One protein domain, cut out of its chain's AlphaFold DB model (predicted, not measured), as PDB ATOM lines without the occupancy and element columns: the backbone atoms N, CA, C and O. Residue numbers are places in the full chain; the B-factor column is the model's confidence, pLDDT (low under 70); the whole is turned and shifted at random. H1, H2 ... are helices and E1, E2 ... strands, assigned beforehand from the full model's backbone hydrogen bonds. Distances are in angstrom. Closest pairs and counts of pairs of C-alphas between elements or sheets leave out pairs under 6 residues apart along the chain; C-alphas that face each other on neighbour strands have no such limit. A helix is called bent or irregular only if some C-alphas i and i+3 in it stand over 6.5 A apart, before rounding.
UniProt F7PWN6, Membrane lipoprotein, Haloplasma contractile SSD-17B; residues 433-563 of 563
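Overview. This is residues 433 to 563 of the 563 residues of the protein "Membrane lipoprotein" of Haloplasma contractile SSD-17B (UniProt F7PWN6). A twisted sheet of three long strands, E1, E2 and E3, with a short fourth strand, E4, beside one end of E3, has two helices, H2 and H3, over one face and a third, H1, on that same face but beside the strands, the other face being bare of named helices. H3 crosses E1 and E2 at a slant, H2 packs on E3, and H1 sits near the E4 end; residues 522 to 543 form a long loop from H2 to H3. The printed part has 131 residues, with four strands and three helices in the order E1 E2 E3 E4 H1 H2 H3; the sheet order is E1 E2 E3 E4, antiparallel, and the class is mixed. It is compact, with a radius of gyration of the C-alphas of 15.4 A and spans of 44 by 37 by 26 A.

Arrangement. E1, residues 442 to 449, and E2, residues 456 to 464, are a hairpin at 165 degrees; N 444 and O 461 are 2.8 A apart, within hydrogen-bond range. E2 and E3, residues 467 to 478, are a hairpin at 162 degrees, with N 460 and O 472 at 2.8 A. E3 and E4, residues 486 to 488, are a hairpin at 130 degrees, with N 477 and O 487 at 2.9 A. The four strands form a meander, each the antiparallel neighbour of the one before. E3 pairs with E2 over residues 467 to 476 and with E4 over residues 476 to 478. H3, residues 544 to 557, is on the sheet at a height of 7.7 A, two layers of helix and sheet. It lies over E1 and E2, slantwise at 39 degrees to E2 on the local plane; the closest C-alphas of E1 and H3, Val 446 and Phe 553, are 6.2 A apart. H2, residues 504 to 521, is on the same face, over E3; their closest C-alphas, Ala 471 and Glu 512, are 5.4 A apart. H2 is irregular, with C-alphas 517 and 520 9.6 A apart, and has a kink of 52 degrees near residue 515. H2 and H3 are close but not clearly touching, Ala 520 and Ile 554 having the closest C-alphas at 7.0 A. H1, residues 489 to 496, is on the same face and irregular, with C-alphas 491 and 494 9.2 A apart. H1 and H2 are a helical hairpin and touch through residues 504 to 505 of H2 alone; the closest C-alphas, Asp 490 and Phe 505, are 6.2 A apart. Every O i to N i+4 pair is within hydrogen-bond range in H3, against 11 of 14 in H2 and 1 of 4 in H1, where 4 of 5 O i to N i+3 pairs are.

Along the chain. E1 begins at C-alpha 442 (307.676, 229.080, 405.518) and is 23.4 A long, E2 26.3 A, E3 32.6 A and E4 6.6 A. H1 is 6.4 A from first to last C-alpha, H2 23.5 A and H3 19.8 A, ending at C-alpha 557 (312.231, 235.817, 404.359).

Size, cuts and confidence. The two C-alphas farthest apart, of Asp 501 and Ser 563, are 51.7 A apart. The printed part has no cut, and its long link is H2 to H3. Its mean pLDDT is 78.8; residues 433 to 437, 450 to 455, 478 to 487, 494 to 498 and 561 to 563 are under 70.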
ATOM      1  N   ALA A 433     303.291 232.621 392.485       60.84
ATOM      2  CA  ALA A 433     304.284 233.634 392.807       60.84
ATOM      3  C   ALA A 433     304.218 234.837 391.845       60.84
ATOM      4  O   ALA A 433     304.194 234.668 390.617       60.84
ATOM      5  N   PRO A 434     304.313 236.078 392.351       55.56
ATOM      6  CA  PRO A 434     304.645 237.221 391.515       55.56
ATOM      7  C   PRO A 434     306.003 237.000 390.835       55.56
ATOM      8  O   PRO A 434     306.989 236.616 391.466       55.56
ATOM      9  N   ARG A 435     306.084 237.276 389.530       39.53
ATOM     10  CA  ARG A 435     307.305 237.068 388.736       39.53
ATOM     11  C   ARG A 435     308.501 237.822 389.341       39.53
ATOM     12  O   ARG A 435     308.555 239.046 389.253       39.53
ATOM     13  N   GLY A 436     309.489 237.082 389.851       48.53
ATOM     14  CA  GLY A 436     310.718 237.632 390.438       48.53
ATOM     15  C   GLY A 436     310.722 237.753 391.965       48.53
ATOM     16  O   GLY A 436     311.632 238.385 392.495       48.53
ATOM     17  N   ALA A 437     309.736 237.179 392.663       59.34
ATOM     18  CA  ALA A 437     309.796 236.997 394.110       59.34
ATOM     19  C   ALA A 437     310.877 235.962 394.479       59.34
ATOM     20  O   ALA A 437     310.937 234.885 393.891       59.34
ATOM     21  N   GLU A 438     311.733 236.303 395.444       72.19
ATOM     22  CA  GLU A 438     312.741 235.411 396.041       72.19
ATOM     23  C   GLU A 438     312.453 235.236 397.542       72.19
ATOM     24  O   GLU A 438     313.370 235.259 398.354       72.19
ATOM     25  N   LEU A 439     311.179 235.168 397.944       88.06
ATOM     26  CA  LEU A 439     310.840 234.908 399.344       88.06
ATOM     27  C   LEU A 439     310.975 233.415 399.631       88.06
ATOM     28  O   LEU A 439     310.508 232.594 398.855       88.06
ATOM     29  N   VAL A 440     311.599 233.069 400.748       91.38
ATOM     30  CA  VAL A 440     311.734 231.681 401.192       91.38
ATOM     31  C   VAL A 440     310.392 231.203 401.758       91.38
ATOM     32  O   VAL A 440     309.811 231.873 402.611       91.38
ATOM     33  N   ASP A 441     309.907 230.045 401.307       91.56
ATOM     34  CA  ASP A 441     308.702 229.401 401.849       91.56
ATOM     35  C   ASP A 441     308.824 229.169 403.361       91.56
ATOM     36  O   ASP A 441     309.881 228.772 403.859       91.56
ATOM     37  N   GLY A 442     307.729 229.380 404.092       93.44
ATOM     38  CA  GLY A 442     307.676 229.080 405.518       93.44
ATOM     39  C   GLY A 442     306.717 229.941 406.328       93.44
ATOM     40  O   GLY A 442     306.041 230.839 405.822       93.44
ATOM     41  N   PHE A 443     306.691 229.638 407.622       95.19
ATOM     42  CA  PHE A 443     305.999 230.400 408.652       95.19
ATOM     43  C   PHE A 443     306.956 231.415 409.283       95.19
ATOM     44  O   PHE A 443     308.030 231.049 409.762       95.19
ATOM     45  N   TYR A 444     306.539 232.676 409.335       95.12
ATOM     46  CA  TYR A 444     307.316 233.769 409.906       95.12
ATOM     47  C   TYR A 444     306.521 234.453 411.003       95.12
ATOM     48  O   TYR A 444     305.387 234.884 410.788       95.12
ATOM     49  N   PHE A 445     307.144 234.606 412.166       92.12
ATOM     50  CA  PHE A 445     306.613 235.412 413.252       92.12
ATOM     51  C   PHE A 445     307.662 236.421 413.689       92.12
ATOM     52  O   PHE A 445     308.709 236.055 414.223       92.12
ATOM     53  N   VAL A 446     307.358 237.698 413.495       90.69
ATOM     54  CA  VAL A 446     308.266 238.796 413.829       90.69
ATOM     55  C   VAL A 446     307.623 239.720 414.850       90.69
ATOM     56  O   VAL A 446     306.405 239.904 414.879       90.69
ATOM     57  N   THR A 447     308.454 240.310 415.706       86.88
ATOM     58  CA  THR A 447     308.017 241.247 416.747       86.88
ATOM     59  C   THR A 447     308.950 242.442 416.807       86.88
ATOM     60  O   THR A 447     310.154 242.287 416.609       86.88
ATOM     61  N   ASP A 448     308.398 243.611 417.122       83.31
ATOM     62  CA  ASP A 448     309.159 244.843 417.338       83.31
ATOM     63  C   ASP A 448     308.656 245.572 418.588       83.31
ATOM     64  O   ASP A 448     307.452 245.581 418.881       83.31
ATOM     65  N   GLU A 449     309.578 246.183 419.334       71.06
ATOM     66  CA  GLU A 449     309.243 246.981 420.513       71.06
ATOM     67  C   GLU A 449     308.677 248.333 420.064       71.06
ATOM     68  O   GLU A 449     309.357 249.124 419.410       71.06
ATOM     69  N   ASP A 450     307.427 248.638 420.428       64.25
ATOM     70  CA  ASP A 450     306.877 249.969 420.186       64.25
ATOM     71  C   ASP A 450     307.577 250.972 421.119       64.25
ATOM     72  O   ASP A 450     307.728 250.758 422.325       64.25
ATOM     73  N   THR A 451     308.006 252.103 420.560       53.00
ATOM     74  CA  THR A 451     308.658 253.189 421.307       53.00
ATOM     75  C   THR A 451     307.763 253.818 422.384       53.00
ATOM     76  O   THR A 451     308.277 254.461 423.306       53.00
ATOM     77  N   ASP A 452     306.443 253.618 422.302       54.03
ATOM     78  CA  ASP A 452     305.513 253.878 423.399       54.03
ATOM     79  C   ASP A 452     305.522 252.685 424.369       54.03
ATOM     80  O   ASP A 452     304.925 251.645 424.098       54.03
ATOM     81  N   ALA A 453     306.198 252.860 425.511       46.94
ATOM     82  CA  ALA A 453     306.393 251.831 426.535       46.94
ATOM     83  C   ALA A 453     305.136 250.972 426.794       46.94
ATOM     84  O   ALA A 453     304.040 251.501 426.999       46.94
ATOM     85  N   ASP A 454     305.357 249.654 426.839       52.28
ATOM     86  CA  ASP A 454     304.388 248.580 427.092       52.28
ATOM     87  C   ASP A 454     303.534 248.145 425.882       52.28
ATOM     88  O   ASP A 454     302.430 247.628 426.054       52.28
ATOM     89  N   LYS A 455     304.018 248.300 424.644       65.25
ATOM     90  CA  LYS A 455     303.381 247.706 423.456       65.25
ATOM     91  C   LYS A 455     304.419 247.042 422.555       65.25
ATOM     92  O   LYS A 455     305.515 247.561 422.390       65.25
ATOM     93  N   TYR A 456     304.056 245.911 421.961       76.56
ATOM     94  CA  TYR A 456     304.858 245.276 420.914       76.56
ATOM     95  C   TYR A 456     303.978 245.086 419.689       76.56
ATOM     96  O   TYR A 456     302.826 244.653 419.814       76.56
ATOM     97  N   ASN A 457     304.512 245.437 418.524       84.50
ATOM     98  CA  ASN A 457     303.908 245.062 417.255       84.50
ATOM     99  C   ASN A 457     304.317 243.622 416.950       84.50
ATOM    100  O   ASN A 457     305.386 243.171 417.367       84.50
ATOM    101  N   MET A 458     303.458 242.898 416.251       87.00
ATOM    102  CA  MET A 458     303.742 241.542 415.810       87.00
ATOM    103  C   MET A 458     303.125 241.299 414.444       87.00
ATOM    104  O   MET A 458     302.103 241.897 414.108       87.00
ATOM    105  N   GLY A 459     303.753 240.429 413.671       90.69
ATOM    106  CA  GLY A 459     303.230 239.982 412.392       90.69
ATOM    107  C   GLY A 459     303.453 238.495 412.234       90.69
ATOM    108  O   GLY A 459     304.563 238.015 412.465       90.69
ATOM    109  N   THR A 460     302.400 237.799 411.831       93.50
ATOM    110  CA  THR A 460     302.472 236.431 411.335       93.50
ATOM    111  C   THR A 460     302.345 236.472 409.822       93.50
ATOM    112  O   THR A 460     301.389 237.042 409.294       93.50
ATOM    113  N   PHE A 461     303.289 235.849 409.127       95.69
ATOM    114  CA  PHE A 461     303.271 235.723 407.678       95.69
ATOM    115  C   PHE A 461     303.468 234.268 407.277       95.69
ATOM    116  O   PHE A 461     304.219 233.535 407.922       95.69
ATOM    117  N   ILE A 462     302.806 233.857 406.200       96.12
ATOM    118  CA  ILE A 462     303.045 232.555 405.572       96.12
ATOM    119  C   ILE A 462     303.431 232.802 404.121       96.12
ATOM    120  O   ILE A 462     302.728 233.518 403.400       96.12
ATOM    121  N   VAL A 463     304.551 232.204 403.721       95.31
ATOM    122  CA  VAL A 463     305.037 232.196 402.343       95.31
ATOM    123  C   VAL A 463     304.892 230.785 401.781       95.31
ATOM    124  O   VAL A 463     305.403 229.835 402.373       95.31
ATOM    125  N   VAL A 464     304.194 230.659 400.655       92.75
ATOM    126  CA  VAL A 464     304.011 229.404 399.912       92.75
ATOM    127  C   VAL A 464     304.329 229.674 398.454       92.75
ATOM    128  O   VAL A 464     303.823 230.644 397.892       92.75
ATOM    129  N   ASP A 465     305.171 228.835 397.857       87.31
ATOM    130  CA  ASP A 465     305.673 229.019 396.496       87.31
ATOM    131  C   ASP A 465     306.171 230.457 396.246       87.31
ATOM    132  O   ASP A 465     305.826 231.118 395.273       87.31
ATOM    133  N   ASN A 466     306.980 230.987 397.167       85.94
ATOM    134  CA  ASN A 466     307.549 232.339 397.144       85.94
ATOM    135  C   ASN A 466     306.521 233.497 397.189       85.94
ATOM    136  O   ASN A 466     306.906 234.661 397.028       85.94
ATOM    137  N   ALA A 467     305.231 233.219 397.410       86.94
ATOM    138  CA  ALA A 467     304.172 234.216 397.560       86.94
ATOM    139  C   ALA A 467     303.753 234.367 399.026       86.94
ATOM    140  O   ALA A 467     303.567 233.378 399.730       86.94
ATOM    141  N   ILE A 468     303.534 235.601 399.479       93.31
ATOM    142  CA  ILE A 468     302.875 235.881 400.757       93.31
ATOM    143  C   ILE A 468     301.402 235.498 400.602       93.31
ATOM    144  O   ILE A 468     300.651 236.179 399.901       93.31
ATOM    145  N   VAL A 469     300.996 234.407 401.247       94.06
ATOM    146  CA  VAL A 469     299.616 233.893 401.212       94.06
ATOM    147  C   VAL A 469     298.828 234.230 402.475       94.06
ATOM    148  O   VAL A 469     297.602 234.132 402.493       94.06
ATOM    149  N   LEU A 470     299.523 234.663 403.529       95.38
ATOM    150  CA  LEU A 470     298.922 235.159 404.761       95.38
ATOM    151  C   LEU A 470     299.763 236.298 405.332       95.38
ATOM    152  O   LEU A 470     300.985 236.187 405.417       95.38
ATOM    153  N   ALA A 471     299.085 237.362 405.758       95.12
ATOM    154  CA  ALA A 471     299.621 238.435 406.582       95.12
ATOM    155  C   ALA A 471     298.601 238.721 407.691       95.12
ATOM    156  O   ALA A 471     297.443 239.007 407.399       95.12
ATOM    157  N   ASP A 472     299.020 238.600 408.945       91.94
ATOM    158  CA  ASP A 472     298.203 238.856 410.133       91.94
ATOM    159  C   ASP A 472     299.017 239.756 411.065       91.94
ATOM    160  O   ASP A 472     300.019 239.342 411.658       91.94
ATOM    161  N   LEU A 473     298.650 241.033 411.087       90.38
ATOM    162  CA  LEU A 473     299.336 242.094 411.795       90.38
ATOM    163  C   LEU A 473     298.591 242.394 413.085       90.38
ATOM    164  O   LEU A 473     297.443 242.825 413.097       90.38
ATOM    165  N   ASN A 474     299.302 242.300 414.200       85.19
ATOM    166  CA  ASN A 474     298.725 242.566 415.500       85.19
ATOM    167  C   ASN A 474     299.597 243.502 416.329       85.19
ATOM    168  O   ASN A 474     300.735 243.845 416.006       85.19
ATOM    169  N   ALA A 475     299.042 243.935 417.449       81.25
ATOM    170  CA  ALA A 475     299.805 244.591 418.486       81.25
ATOM    171  C   ALA A 475     299.282 244.144 419.842       81.25
ATOM    172  O   ALA A 475     298.079 243.991 420.046       81.25
ATOM    173  N   ALA A 476     300.193 243.960 420.783       76.31
ATOM    174  CA  ALA A 476     299.869 243.475 422.109       76.31
ATOM    175  C   ALA A 476     300.175 244.508 423.187       76.31
ATOM    176  O   ALA A 476     301.101 245.309 423.066       76.31
ATOM    177  N   HIS A 477     299.398 244.444 424.265       71.44
ATOM    178  CA  HIS A 477     299.655 245.149 425.515       71.44
ATOM    179  C   HIS A 477     299.815 244.117 426.645       71.44
ATOM    180  O   HIS A 477     299.037 243.159 426.699       71.44
ATOM    181  N   PRO A 478     300.777 244.274 427.569       65.94
ATOM    182  CA  PRO A 478     300.905 243.381 428.707       65.94
ATOM    183  C   PRO A 478     299.662 243.486 429.600       65.94
ATOM    184  O   PRO A 478     299.201 244.578 429.946       65.94
ATOM    185  N   LYS A 479     299.098 242.335 429.967       62.97
ATOM    186  CA  LYS A 479     298.038 242.186 430.976       62.97
ATOM    187  C   LYS A 479     298.605 242.308 432.393       62.97
ATOM    188  O   LYS A 479     297.877 242.684 433.311       62.97
ATOM    189  N   THR A 480     299.886 241.989 432.582       59.19
ATOM    190  CA  THR A 480     300.556 241.921 433.886       59.19
ATOM    191  C   THR A 480     301.824 242.776 433.933       59.19
ATOM    192  O   THR A 480     302.493 243.000 432.930       59.19
ATOM    193  N   VAL A 481     302.174 243.259 435.131       55.72
ATOM    194  CA  VAL A 481     303.336 244.144 435.370       55.72
ATOM    195  C   VAL A 481     304.680 243.438 435.117       55.72
ATOM    196  O   VAL A 481     305.698 244.099 434.943       55.72
ATOM    197  N   ASP A 482     304.699 242.103 435.113       59.28
ATOM    198  CA  ASP A 482     305.876 241.278 434.815       59.28
ATOM    199  C   ASP A 482     306.050 240.960 433.319       59.28
ATOM    200  O   ASP A 482     307.070 240.379 432.953       59.28
ATOM    201  N   GLY A 483     305.100 241.361 432.462       56.62
ATOM    202  CA  GLY A 483     305.206 241.226 431.008       56.62
ATOM    203  C   GLY A 483     305.222 239.779 430.511       56.62
ATOM    204  O   GLY A 483     305.828 239.504 429.478       56.62
ATOM    205  N   THR A 484     304.621 238.836 431.242       57.97
ATOM    206  CA  THR A 484     304.541 237.423 430.823       57.97
ATOM    207  C   THR A 484     303.226 237.055 430.148       57.97
ATOM    208  O   THR A 484     303.147 235.997 429.537       57.97
ATOM    209  N   ASP A 485     302.205 237.899 430.280       62.28
ATOM    210  CA  ASP A 485     300.854 237.642 429.795       62.28
ATOM    211  C   ASP A 485     300.376 238.877 429.024       62.28
ATOM    212  O   ASP A 485     300.447 239.995 429.541       62.28
ATOM    213  N   TYR A 486     299.921 238.699 427.786       68.88
ATOM    214  CA  TYR A 486     299.560 239.796 426.883       68.88
ATOM    215  C   TYR A 486     298.125 239.659 426.371       68.88
ATOM    216  O   TYR A 486     297.536 238.576 426.364       68.88
ATOM    217  N   VAL A 487     297.532 240.786 425.975       69.81
ATOM    218  CA  VAL A 487     296.275 240.852 425.220       69.81
ATOM    219  C   VAL A 487     296.555 241.525 423.885       69.81
ATOM    220  O   VAL A 487     297.148 242.607 423.855       69.81
ATOM    221  N   THR A 488     296.150 240.887 422.794       75.00
ATOM    222  CA  THR A 488     296.245 241.480 421.462       75.00
ATOM    223  C   THR A 488     295.108 242.470 421.222       75.00
ATOM    224  O   THR A 488     294.052 242.415 421.863       75.00
ATOM    225  N   LYS A 489     295.316 243.422 420.311       74.25
ATOM    226  CA  LYS A 489     294.268 244.370 419.919       74.25
ATOM    227  C   LYS A 489     293.097 243.659 419.253       74.25
ATOM    228  O   LYS A 489     291.960 244.066 419.490       74.25
ATOM    229  N   ASP A 490     293.349 242.568 418.538       71.88
ATOM    230  CA  ASP A 490     292.280 241.755 417.955       71.88
ATOM    231  C   ASP A 490     291.454 241.047 419.022       71.88
ATOM    232  O   ASP A 490     290.227 241.095 418.972       71.88
ATOM    233  N   ALA A 491     292.091 240.503 420.066       71.81
ATOM    234  CA  ALA A 491     291.365 239.950 421.209       71.81
ATOM    235  C   ALA A 491     290.519 241.012 421.944       71.81
ATOM    236  O   ALA A 491     289.493 240.693 422.548       71.81
ATOM    237  N   MET A 492     290.925 242.288 421.905       71.81
ATOM    238  CA  MET A 492     290.155 243.403 422.472       71.81
ATOM    239  C   MET A 492     289.019 243.889 421.561       71.81
ATOM    240  O   MET A 492     288.049 244.465 422.070       71.81
ATOM    241  N   GLY A 493     289.128 243.692 420.245       72.25
ATOM    242  CA  GLY A 493     288.165 244.137 419.238       72.25
ATOM    243  C   GLY A 493     287.737 245.600 419.419       72.25
ATOM    244  O   GLY A 493     288.547 246.497 419.669       72.25
ATOM    245  N   ALA A 494     286.424 245.853 419.377       67.81
ATOM    246  CA  ALA A 494     285.844 247.184 419.607       67.81
ATOM    247  C   ALA A 494     286.139 247.769 421.010       67.81
ATOM    248  O   ALA A 494     285.999 248.973 421.231       67.81
ATOM    249  N   GLY A 495     286.560 246.937 421.970       64.44
ATOM    250  CA  GLY A 495     286.916 247.340 423.331       64.44
ATOM    251  C   GLY A 495     288.248 248.087 423.448       64.44
ATOM    252  O   GLY A 495     288.487 248.712 424.480       64.44
ATOM    253  N   TYR A 496     289.089 248.087 422.403       67.69
ATOM    254  CA  TYR A 496     290.383 248.786 422.392       67.69
ATOM    255  C   TYR A 496     290.261 250.328 422.440       67.69
ATOM    256  O   TYR A 496     291.241 251.032 422.677       67.69
ATOM    257  N   GLY A 497     289.052 250.880 422.279       58.59
ATOM    258  CA  GLY A 497     288.784 252.305 422.506       58.59
ATOM    259  C   GLY A 497     289.038 253.219 421.303       58.59
ATOM    260  O   GLY A 497     289.204 254.427 421.486       58.59
ATOM    261  N   MET A 498     289.052 252.671 420.085       67.25
ATOM    262  CA  MET A 498     288.964 253.454 418.844       67.25
ATOM    263  C   MET A 498     287.510 253.764 418.465       67.25
ATOM    264  O   MET A 498     286.570 253.275 419.091       67.25
ATOM    265  N   ASN A 499     287.327 254.624 417.457       70.31
ATOM    266  CA  ASN A 499     286.010 254.926 416.902       70.31
ATOM    267  C   ASN A 499     285.305 253.618 416.480       70.31
ATOM    268  O   ASN A 499     285.859 252.911 415.640       70.31
ATOM    269  N   PRO A 500     284.109 253.299 417.009       73.25
ATOM    270  CA  PRO A 500     283.374 252.095 416.624       73.25
ATOM    271  C   PRO A 500     283.037 252.023 415.131       73.25
ATOM    272  O   PRO A 500     282.878 250.926 414.616       73.25
ATOM    273  N   ASP A 501     282.943 253.170 414.450       77.69
ATOM    274  CA  ASP A 501     282.629 253.244 413.016       77.69
ATOM    275  C   ASP A 501     283.862 253.028 412.109       77.69
ATOM    276  O   ASP A 501     283.725 253.002 410.890       77.69
ATOM    277  N   ASN A 502     285.070 252.958 412.684       78.25
ATOM    278  CA  ASN A 502     286.318 252.634 411.980       78.25
ATOM    279  C   ASN A 502     287.335 252.080 413.000       78.25
ATOM    280  O   ASN A 502     288.241 252.809 413.433       78.25
ATOM    281  N   PRO A 503     287.137 250.847 413.498       83.19
ATOM    282  CA  PRO A 503     287.974 250.273 414.540       83.19
ATOM    283  C   PRO A 503     289.389 249.967 414.028       83.19
ATOM    284  O   PRO A 503     289.677 250.020 412.834       83.19
ATOM    285  N   TRP A 504     290.304 249.680 414.956       83.75
ATOM    286  CA  TRP A 504     291.708 249.422 414.623       83.75
ATOM    287  C   TRP A 504     291.868 248.193 413.718       83.75
ATOM    288  O   TRP A 504     292.532 248.291 412.694       83.75
ATOM    289  N   PHE A 505     291.221 247.076 414.066       79.44
ATOM    290  CA  PHE A 505     291.362 245.803 413.351       79.44
ATOM    291  C   PHE A 505     290.887 245.899 411.890       79.44
ATOM    292  O   PHE A 505     291.600 245.464 410.999       79.44
ATOM    293  N   GLU A 506     289.766 246.580 411.604       85.44
ATOM    294  CA  GLU A 506     289.307 246.797 410.216       85.44
ATOM    295  C   GLU A 506     290.295 247.633 409.392       85.44
ATOM    296  O   GLU A 506     290.430 247.445 408.185       85.44
ATOM    297  N   GLN A 507     290.992 248.582 410.023       88.94
ATOM    298  CA  GLN A 507     292.019 249.375 409.341       88.94
ATOM    299  C   GLN A 507     293.289 248.564 409.090       88.94
ATOM    300  O   GLN A 507     293.941 248.778 408.074       88.94
ATOM    301  N   VAL A 508     293.636 247.642 409.987       87.88
ATOM    302  CA  VAL A 508     294.803 246.766 409.836       87.88
ATOM    303  C   VAL A 508     294.558 245.667 408.814       87.88
ATOM    304  O   VAL A 508     295.426 245.453 407.981       87.88
ATOM    305  N   GLN A 509     293.353 245.103 408.751       88.31
ATOM    306  CA  GLN A 509     292.953 244.173 407.688       88.31
ATOM    307  C   GLN A 509     293.119 244.768 406.286       88.31
ATOM    308  O   GLN A 509     293.481 244.072 405.343       88.31
ATOM    309  N   LYS A 510     292.916 246.083 406.127       90.38
ATOM    310  CA  LYS A 510     293.206 246.770 404.856       90.38
ATOM    311  C   LYS A 510     294.702 246.826 404.548       90.38
ATOM    312  O   LYS A 510     295.076 246.773 403.384       90.38
ATOM    313  N   ILE A 511     295.546 246.956 405.571       91.88
ATOM    314  CA  ILE A 511     297.006 246.925 405.420       91.88
ATOM    315  C   ILE A 511     297.465 245.503 405.080       91.88
ATOM    316  O   ILE A 511     298.276 245.335 404.178       91.88
ATOM    317  N   GLU A 512     296.926 244.489 405.757       93.56
ATOM    318  CA  GLU A 512     297.172 243.073 405.458       93.56
ATOM    319  C   GLU A 512     296.789 242.741 404.017       93.56
ATOM    320  O   GLU A 512     297.588 242.152 403.294       93.56
ATOM    321  N   GLN A 513     295.616 243.189 403.564       90.38
ATOM    322  CA  GLN A 513     295.197 242.996 402.179       90.38
ATOM    323  C   GLN A 513     296.132 243.707 401.193       90.38
ATOM    324  O   GLN A 513     296.511 243.111 400.192       90.38
ATOM    325  N   GLU A 514     296.568 244.936 401.485       91.38
ATOM    326  CA  GLU A 514     297.544 245.633 400.637       91.38
ATOM    327  C   GLU A 514     298.885 244.877 400.581       91.38
ATOM    328  O   GLU A 514     299.509 244.820 399.523       91.38
ATOM    329  N   ILE A 515     299.324 244.247 401.680       93.19
ATOM    330  CA  ILE A 515     300.504 243.366 401.686       93.19
ATOM    331  C   ILE A 515     300.281 242.154 400.775       93.19
ATOM    332  O   ILE A 515     301.170 241.818 399.997       93.19
ATOM    333  N   LEU A 516     299.114 241.511 400.829       90.88
ATOM    334  CA  LEU A 516     298.794 240.387 399.941       90.88
ATOM    335  C   LEU A 516     298.714 240.825 398.468       90.88
ATOM    336  O   LEU A 516     299.150 240.092 397.584       90.88
ATOM    337  N   ASP A 517     298.233 242.034 398.189       86.44
ATOM    338  CA  ASP A 517     298.093 242.541 396.822       86.44
ATOM    339  C   ASP A 517     299.441 242.996 396.226       86.44
ATOM    340  O   ASP A 517     299.686 242.848 395.025       86.44
ATOM    341  N   THR A 518     300.334 243.552 397.053       87.56
ATOM    342  CA  THR A 518     301.606 244.163 396.609       87.56
ATOM    343  C   THR A 518     302.853 243.346 396.949       87.56
ATOM    344  O   THR A 518     303.936 243.605 396.408       87.56
ATOM    345  N   GLN A 519     302.699 242.312 397.774       90.94
ATOM    346  CA  GLN A 519     303.707 241.304 398.088       90.94
ATOM    347  C   GLN A 519     304.988 241.959 398.637       90.94
ATOM    348  O   GLN A 519     304.923 242.948 399.364       90.94
ATOM    349  N   ALA A 520     306.177 241.471 398.272       85.19
ATOM    350  CA  ALA A 520     307.457 242.055 398.698       85.19
ATOM    351  C   ALA A 520     307.666 243.533 398.286       85.19
ATOM    352  O   ALA A 520     308.621 244.164 398.734       85.19
ATOM    353  N   SER A 521     306.808 244.091 397.421       84.50
ATOM    354  CA  SER A 521     306.848 245.507 397.021       84.50
ATOM    355  C   SER A 521     305.958 246.409 397.880       84.50
ATOM    356  O   SER A 521     305.831 247.598 397.569       84.50
ATOM    357  N   PHE A 522     305.335 245.869 398.929       86.69
ATOM    358  CA  PHE A 522     304.498 246.634 399.841       86.69
ATOM    359  C   PHE A 522     305.245 247.835 400.419       86.69
ATOM    360  O   PHE A 522     306.341 247.725 400.968       86.69
ATOM    361  N   THR A 523     304.626 249.006 400.290       80.94
ATOM    362  CA  THR A 523     305.109 250.260 400.869       80.94
ATOM    363  C   THR A 523     303.919 251.136 401.239       80.94
ATOM    364  O   THR A 523     302.923 251.178 400.521       80.94
ATOM    365  N   LEU A 524     304.033 251.896 402.329       80.38
ATOM    366  CA  LEU A 524     303.100 252.979 402.652       80.38
ATOM    367  C   LEU A 524     303.874 254.286 402.786       80.38
ATOM    368  O   LEU A 524     304.884 254.347 403.489       80.38
ATOM    369  N   ASN A 525     303.390 255.353 402.148       77.50
ATOM    370  CA  ASN A 525     303.986 256.673 402.327       77.50
ATOM    371  C   ASN A 525     303.440 257.314 403.602       77.50
ATOM    372  O   ASN A 525     302.236 257.544 403.731       77.50
ATOM    373  N   THR A 526     304.331 257.646 404.536       78.00
ATOM    374  CA  THR A 526     303.967 258.430 405.715       78.00
ATOM    375  C   THR A 526     303.994 259.924 405.390       78.00
ATOM    376  O   THR A 526     304.899 260.451 404.740       78.00
ATOM    377  N   THR A 527     302.955 260.626 405.827       74.31
ATOM    378  CA  THR A 527     302.734 262.064 405.627       74.31
ATOM    379  C   THR A 527     303.322 262.920 406.746       74.31
ATOM    380  O   THR A 527     303.499 264.130 406.572       74.31
ATOM    381  N   ASP A 528     303.654 262.312 407.885       74.44
ATOM    382  CA  ASP A 528     304.276 262.971 409.026       74.44
ATOM    383  C   ASP A 528     305.217 262.040 409.812       74.44
ATOM    384  O   ASP A 528     305.279 260.831 409.595       74.44
ATOM    385  N   ALA A 529     305.974 262.628 410.744       72.19
ATOM    386  CA  ALA A 529     306.890 261.895 411.622       72.19
ATOM    387  C   ALA A 529     306.164 261.014 412.656       72.19
ATOM    388  O   ALA A 529     306.791 260.173 413.294       72.19
ATOM    389  N   ASP A 530     304.860 261.226 412.832       70.81
ATOM    390  CA  ASP A 530     304.002 260.465 413.732       70.81
ATOM    391  C   ASP A 530     303.513 259.151 413.102       70.81
ATOM    392  O   ASP A 530     302.985 258.306 413.827       70.81
ATOM    393  N   GLY A 531     303.726 258.962 411.794       73.25
ATOM    394  CA  GLY A 531     303.427 257.733 411.063       73.25
ATOM    395  C   GLY A 531     302.037 257.683 410.438       73.25
ATOM    396  O   GLY A 531     301.576 256.589 410.121       73.25
ATOM    397  N   HIS A 532     301.344 258.814 410.277       77.50
ATOM    398  CA  HIS A 532     300.085 258.843 409.524       77.50
ATOM    399  C   HIS A 532     300.364 258.707 408.029       77.50
ATOM    400  O   HIS A 532     301.323 259.286 407.528       77.50
ATOM    401  N   GLN A 533     299.507 258.001 407.301       83.06
ATOM    402  CA  GLN A 533     299.662 257.733 405.868       83.06
ATOM    403  C   GLN A 533     298.480 258.303 405.064       83.06
ATOM    404  O   GLN A 533     297.413 258.540 405.632       83.06
ATOM    405  N   ASP A 534     298.661 258.540 403.763       73.38
ATOM    406  CA  ASP A 534     297.608 259.005 402.836       73.38
ATOM    407  C   ASP A 534     297.407 258.102 401.608       73.38
ATOM    408  O   ASP A 534     296.612 258.422 400.723       73.38
ATOM    409  N   THR A 535     298.131 256.986 401.548       76.38
ATOM    410  CA  THR A 535     298.172 256.069 400.406       76.38
ATOM    411  C   THR A 535     296.934 255.165 400.367       76.38
ATOM    412  O   THR A 535     296.279 255.065 399.335       76.38
ATOM    413  N   LEU A 536     296.564 254.569 401.503       81.69
ATOM    414  CA  LEU A 536     295.363 253.754 401.670       81.69
ATOM    415  C   LEU A 536     294.193 254.611 402.151       81.69
ATOM    416  O   LEU A 536     294.223 255.176 403.250       81.69
ATOM    417  N   SER A 537     293.133 254.689 401.346       78.62
ATOM    418  CA  SER A 537     291.893 255.354 401.752       78.62
ATOM    419  C   SER A 537     291.284 254.668 402.979       78.62
ATOM    420  O   SER A 537     291.270 253.444 403.077       78.62
ATOM    421  N   ASP A 538     290.750 255.465 403.906       80.00
ATOM    422  CA  ASP A 538     290.068 255.019 405.133       80.00
ATOM    423  C   ASP A 538     290.949 254.329 406.192       80.00
ATOM    424  O   ASP A 538     290.435 253.901 407.230       80.00
ATOM    425  N   VAL A 539     292.268 254.285 405.987       84.62
ATOM    426  CA  VAL A 539     293.251 253.917 407.014       84.62
ATOM    427  C   VAL A 539     293.814 255.198 407.632       84.62
ATOM    428  O   VAL A 539     294.512 255.974 406.990       84.62
ATOM    429  N   SER A 540     293.493 255.442 408.897       83.88
ATOM    430  CA  SER A 540     293.868 256.658 409.639       83.88
ATOM    431  C   SER A 540     294.790 256.393 410.831       83.88
ATOM    432  O   SER A 540     295.238 257.334 411.487       83.88
ATOM    433  N   ILE A 541     295.063 255.119 411.127       83.81
ATOM    434  CA  ILE A 541     295.992 254.722 412.184       83.81
ATOM    435  C   ILE A 541     297.433 255.085 411.813       83.81
ATOM    436  O   ILE A 541     297.786 255.200 410.640       83.81
ATOM    437  N   LYS A 542     298.278 255.240 412.835       83.88
ATOM    438  CA  LYS A 542     299.731 255.297 412.650       83.88
ATOM    439  C   LYS A 542     300.214 253.935 412.149       83.88
ATOM    440  O   LYS A 542     299.879 252.938 412.783       83.88
ATOM    441  N   VAL A 543     300.997 253.910 411.068       85.50
ATOM    442  CA  VAL A 543     301.423 252.666 410.390       85.50
ATOM    443  C   VAL A 543     302.897 252.303 410.586       85.50
ATOM    444  O   VAL A 543     303.345 251.281 410.080       85.50
ATOM    445  N   ASN A 544     303.668 253.107 411.330       84.44
ATOM    446  CA  ASN A 544     305.107 252.864 411.533       84.44
ATOM    447  C   ASN A 544     305.398 251.474 412.122       84.44
ATOM    448  O   ASN A 544     306.360 250.837 411.715       84.44
ATOM    449  N   GLY A 545     304.560 251.004 413.052       84.19
ATOM    450  CA  GLY A 545     304.705 249.671 413.637       84.19
ATOM    451  C   GLY A 545     304.464 248.556 412.619       84.19
ATOM    452  O   GLY A 545     305.229 247.604 412.559       84.19
ATOM    453  N   GLN A 546     303.439 248.702 411.776       87.50
ATOM    454  CA  GLN A 546     303.115 247.746 410.711       87.50
ATOM    455  C   GLN A 546     304.222 247.701 409.649       87.50
ATOM    456  O   GLN A 546     304.609 246.619 409.222       87.50
ATOM    457  N   LEU A 547     304.773 248.862 409.274       88.25
ATOM    458  CA  LEU A 547     305.914 248.954 408.359       88.25
ATOM    459  C   LEU A 547     307.168 248.290 408.940       88.25
ATOM    460  O   LEU A 547     307.797 247.498 408.252       88.25
ATOM    461  N   GLY A 548     307.497 248.552 410.210       89.25
ATOM    462  CA  GLY A 548     308.650 247.927 410.868       89.25
ATOM    463  C   GLY A 548     308.535 246.403 410.953       89.25
ATOM    464  O   GLY A 548     309.500 245.691 410.690       89.25
ATOM    465  N   ILE A 549     307.335 245.893 411.246       91.31
ATOM    466  CA  ILE A 549     307.038 244.455 411.232       91.31
ATOM    467  C   ILE A 549     307.220 243.855 409.841       91.31
ATOM    468  O   ILE A 549     307.863 242.816 409.707       91.31
ATOM    469  N   PHE A 550     306.715 244.518 408.804       92.12
ATOM    470  CA  PHE A 550     306.902 244.048 407.439       92.12
ATOM    471  C   PHE A 550     308.382 244.055 407.017       92.12
ATOM    472  O   PHE A 550     308.854 243.079 406.440       92.12
ATOM    473  N   ASP A 551     309.143 245.096 407.367       91.44
ATOM    474  CA  ASP A 551     310.582 245.185 407.072       91.44
ATOM    475  C   ASP A 551     311.389 244.062 407.751       91.44
ATOM    476  O   ASP A 551     312.307 243.493 407.147       91.44
ATOM    477  N   LEU A 552     311.047 243.718 409.000       92.44
ATOM    478  CA  LEU A 552     311.646 242.583 409.710       92.44
ATOM    479  C   LEU A 552     311.324 241.263 409.011       92.44
ATOM    480  O   LEU A 552     312.240 240.489 408.739       92.44
ATOM    481  N   PHE A 553     310.057 241.043 408.656       94.06
ATOM    482  CA  PHE A 553     309.639 239.862 407.904       94.06
ATOM    483  C   PHE A 553     310.407 239.729 406.583       94.06
ATOM    484  O   PHE A 553     311.000 238.686 406.330       94.06
ATOM    485  N   ILE A 554     310.481 240.787 405.767       92.25
ATOM    486  CA  ILE A 554     311.216 240.753 404.494       92.25
ATOM    487  C   ILE A 554     312.702 240.460 404.715       92.25
ATOM    488  O   ILE A 554     313.317 239.737 403.932       92.25
ATOM    489  N   THR A 555     313.295 240.985 405.789       91.19
ATOM    490  CA  THR A 555     314.694 240.698 406.132       91.19
ATOM    491  C   THR A 555     314.914 239.218 406.456       91.19
ATOM    492  O   THR A 555     315.947 238.668 406.084       91.19
ATOM    493  N   GLU A 556     313.964 238.569 407.131       91.19
ATOM    494  CA  GLU A 556     314.049 237.143 407.474       91.19
ATOM    495  C   GLU A 556     313.704 236.224 406.297       91.19
ATOM    496  O   GLU A 556     314.340 235.185 406.124       91.19
ATOM    497  N   ALA A 557     312.737 236.617 405.469       88.38
ATOM    498  CA  ALA A 557     312.231 235.817 404.359       88.38
ATOM    499  C   ALA A 557     313.052 235.955 403.067       88.38
ATOM    500  O   ALA A 557     312.780 235.250 402.099       88.38
ATOM    501  N   THR A 558     314.055 236.841 403.012       85.75
ATOM    502  CA  THR A 558     314.927 236.983 401.833       85.75
ATOM    503  C   THR A 558     316.212 236.154 401.970       85.75
ATOM    504  O   THR A 558     316.873 236.177 403.012       85.75
ATOM    505  N   PRO A 559     316.629 235.417 400.922       75.38
ATOM    506  CA  PRO A 559     317.823 234.591 400.968       75.38
ATOM    507  C   PRO A 559     319.064 235.456 401.192       75.38
ATOM    508  O   PRO A 559     319.321 236.436 400.490       75.38
ATOM    509  N   THR A 560     319.888 235.073 402.166       70.38
ATOM    510  CA  THR A 560     321.171 235.745 402.386       70.38
ATOM    511  C   THR A 560     322.094 235.460 401.192       70.38
ATOM    512  O   THR A 560     322.276 234.288 400.850       70.38
ATOM    513  N   PRO A 561     322.727 236.472 400.563       55.00
ATOM    514  CA  PRO A 561     323.676 236.231 399.482       55.00
ATOM    515  C   PRO A 561     324.777 235.278 399.954       55.00
ATOM    516  O   PRO A 561     325.424 235.539 400.973       55.00
ATOM    517  N   ALA A 562     324.993 234.181 399.223       47.75
ATOM    518  CA  ALA A 562     326.064 233.237 399.524       47.75
ATOM    519  C   ALA A 562     327.415 233.979 399.561       47.75
ATOM    520  O   ALA A 562     327.821 234.589 398.568       47.75
ATOM    521  N   SER A 563     328.075 233.959 400.724       38.72
ATOM    522  CA  SER A 563     329.369 234.610 400.975       38.72
ATOM    523  C   SER A 563     330.541 233.894 400.321       38.72
ATOM    524  O   SER A 563     330.578 232.647 400.463       38.72
TER     525      SER A 563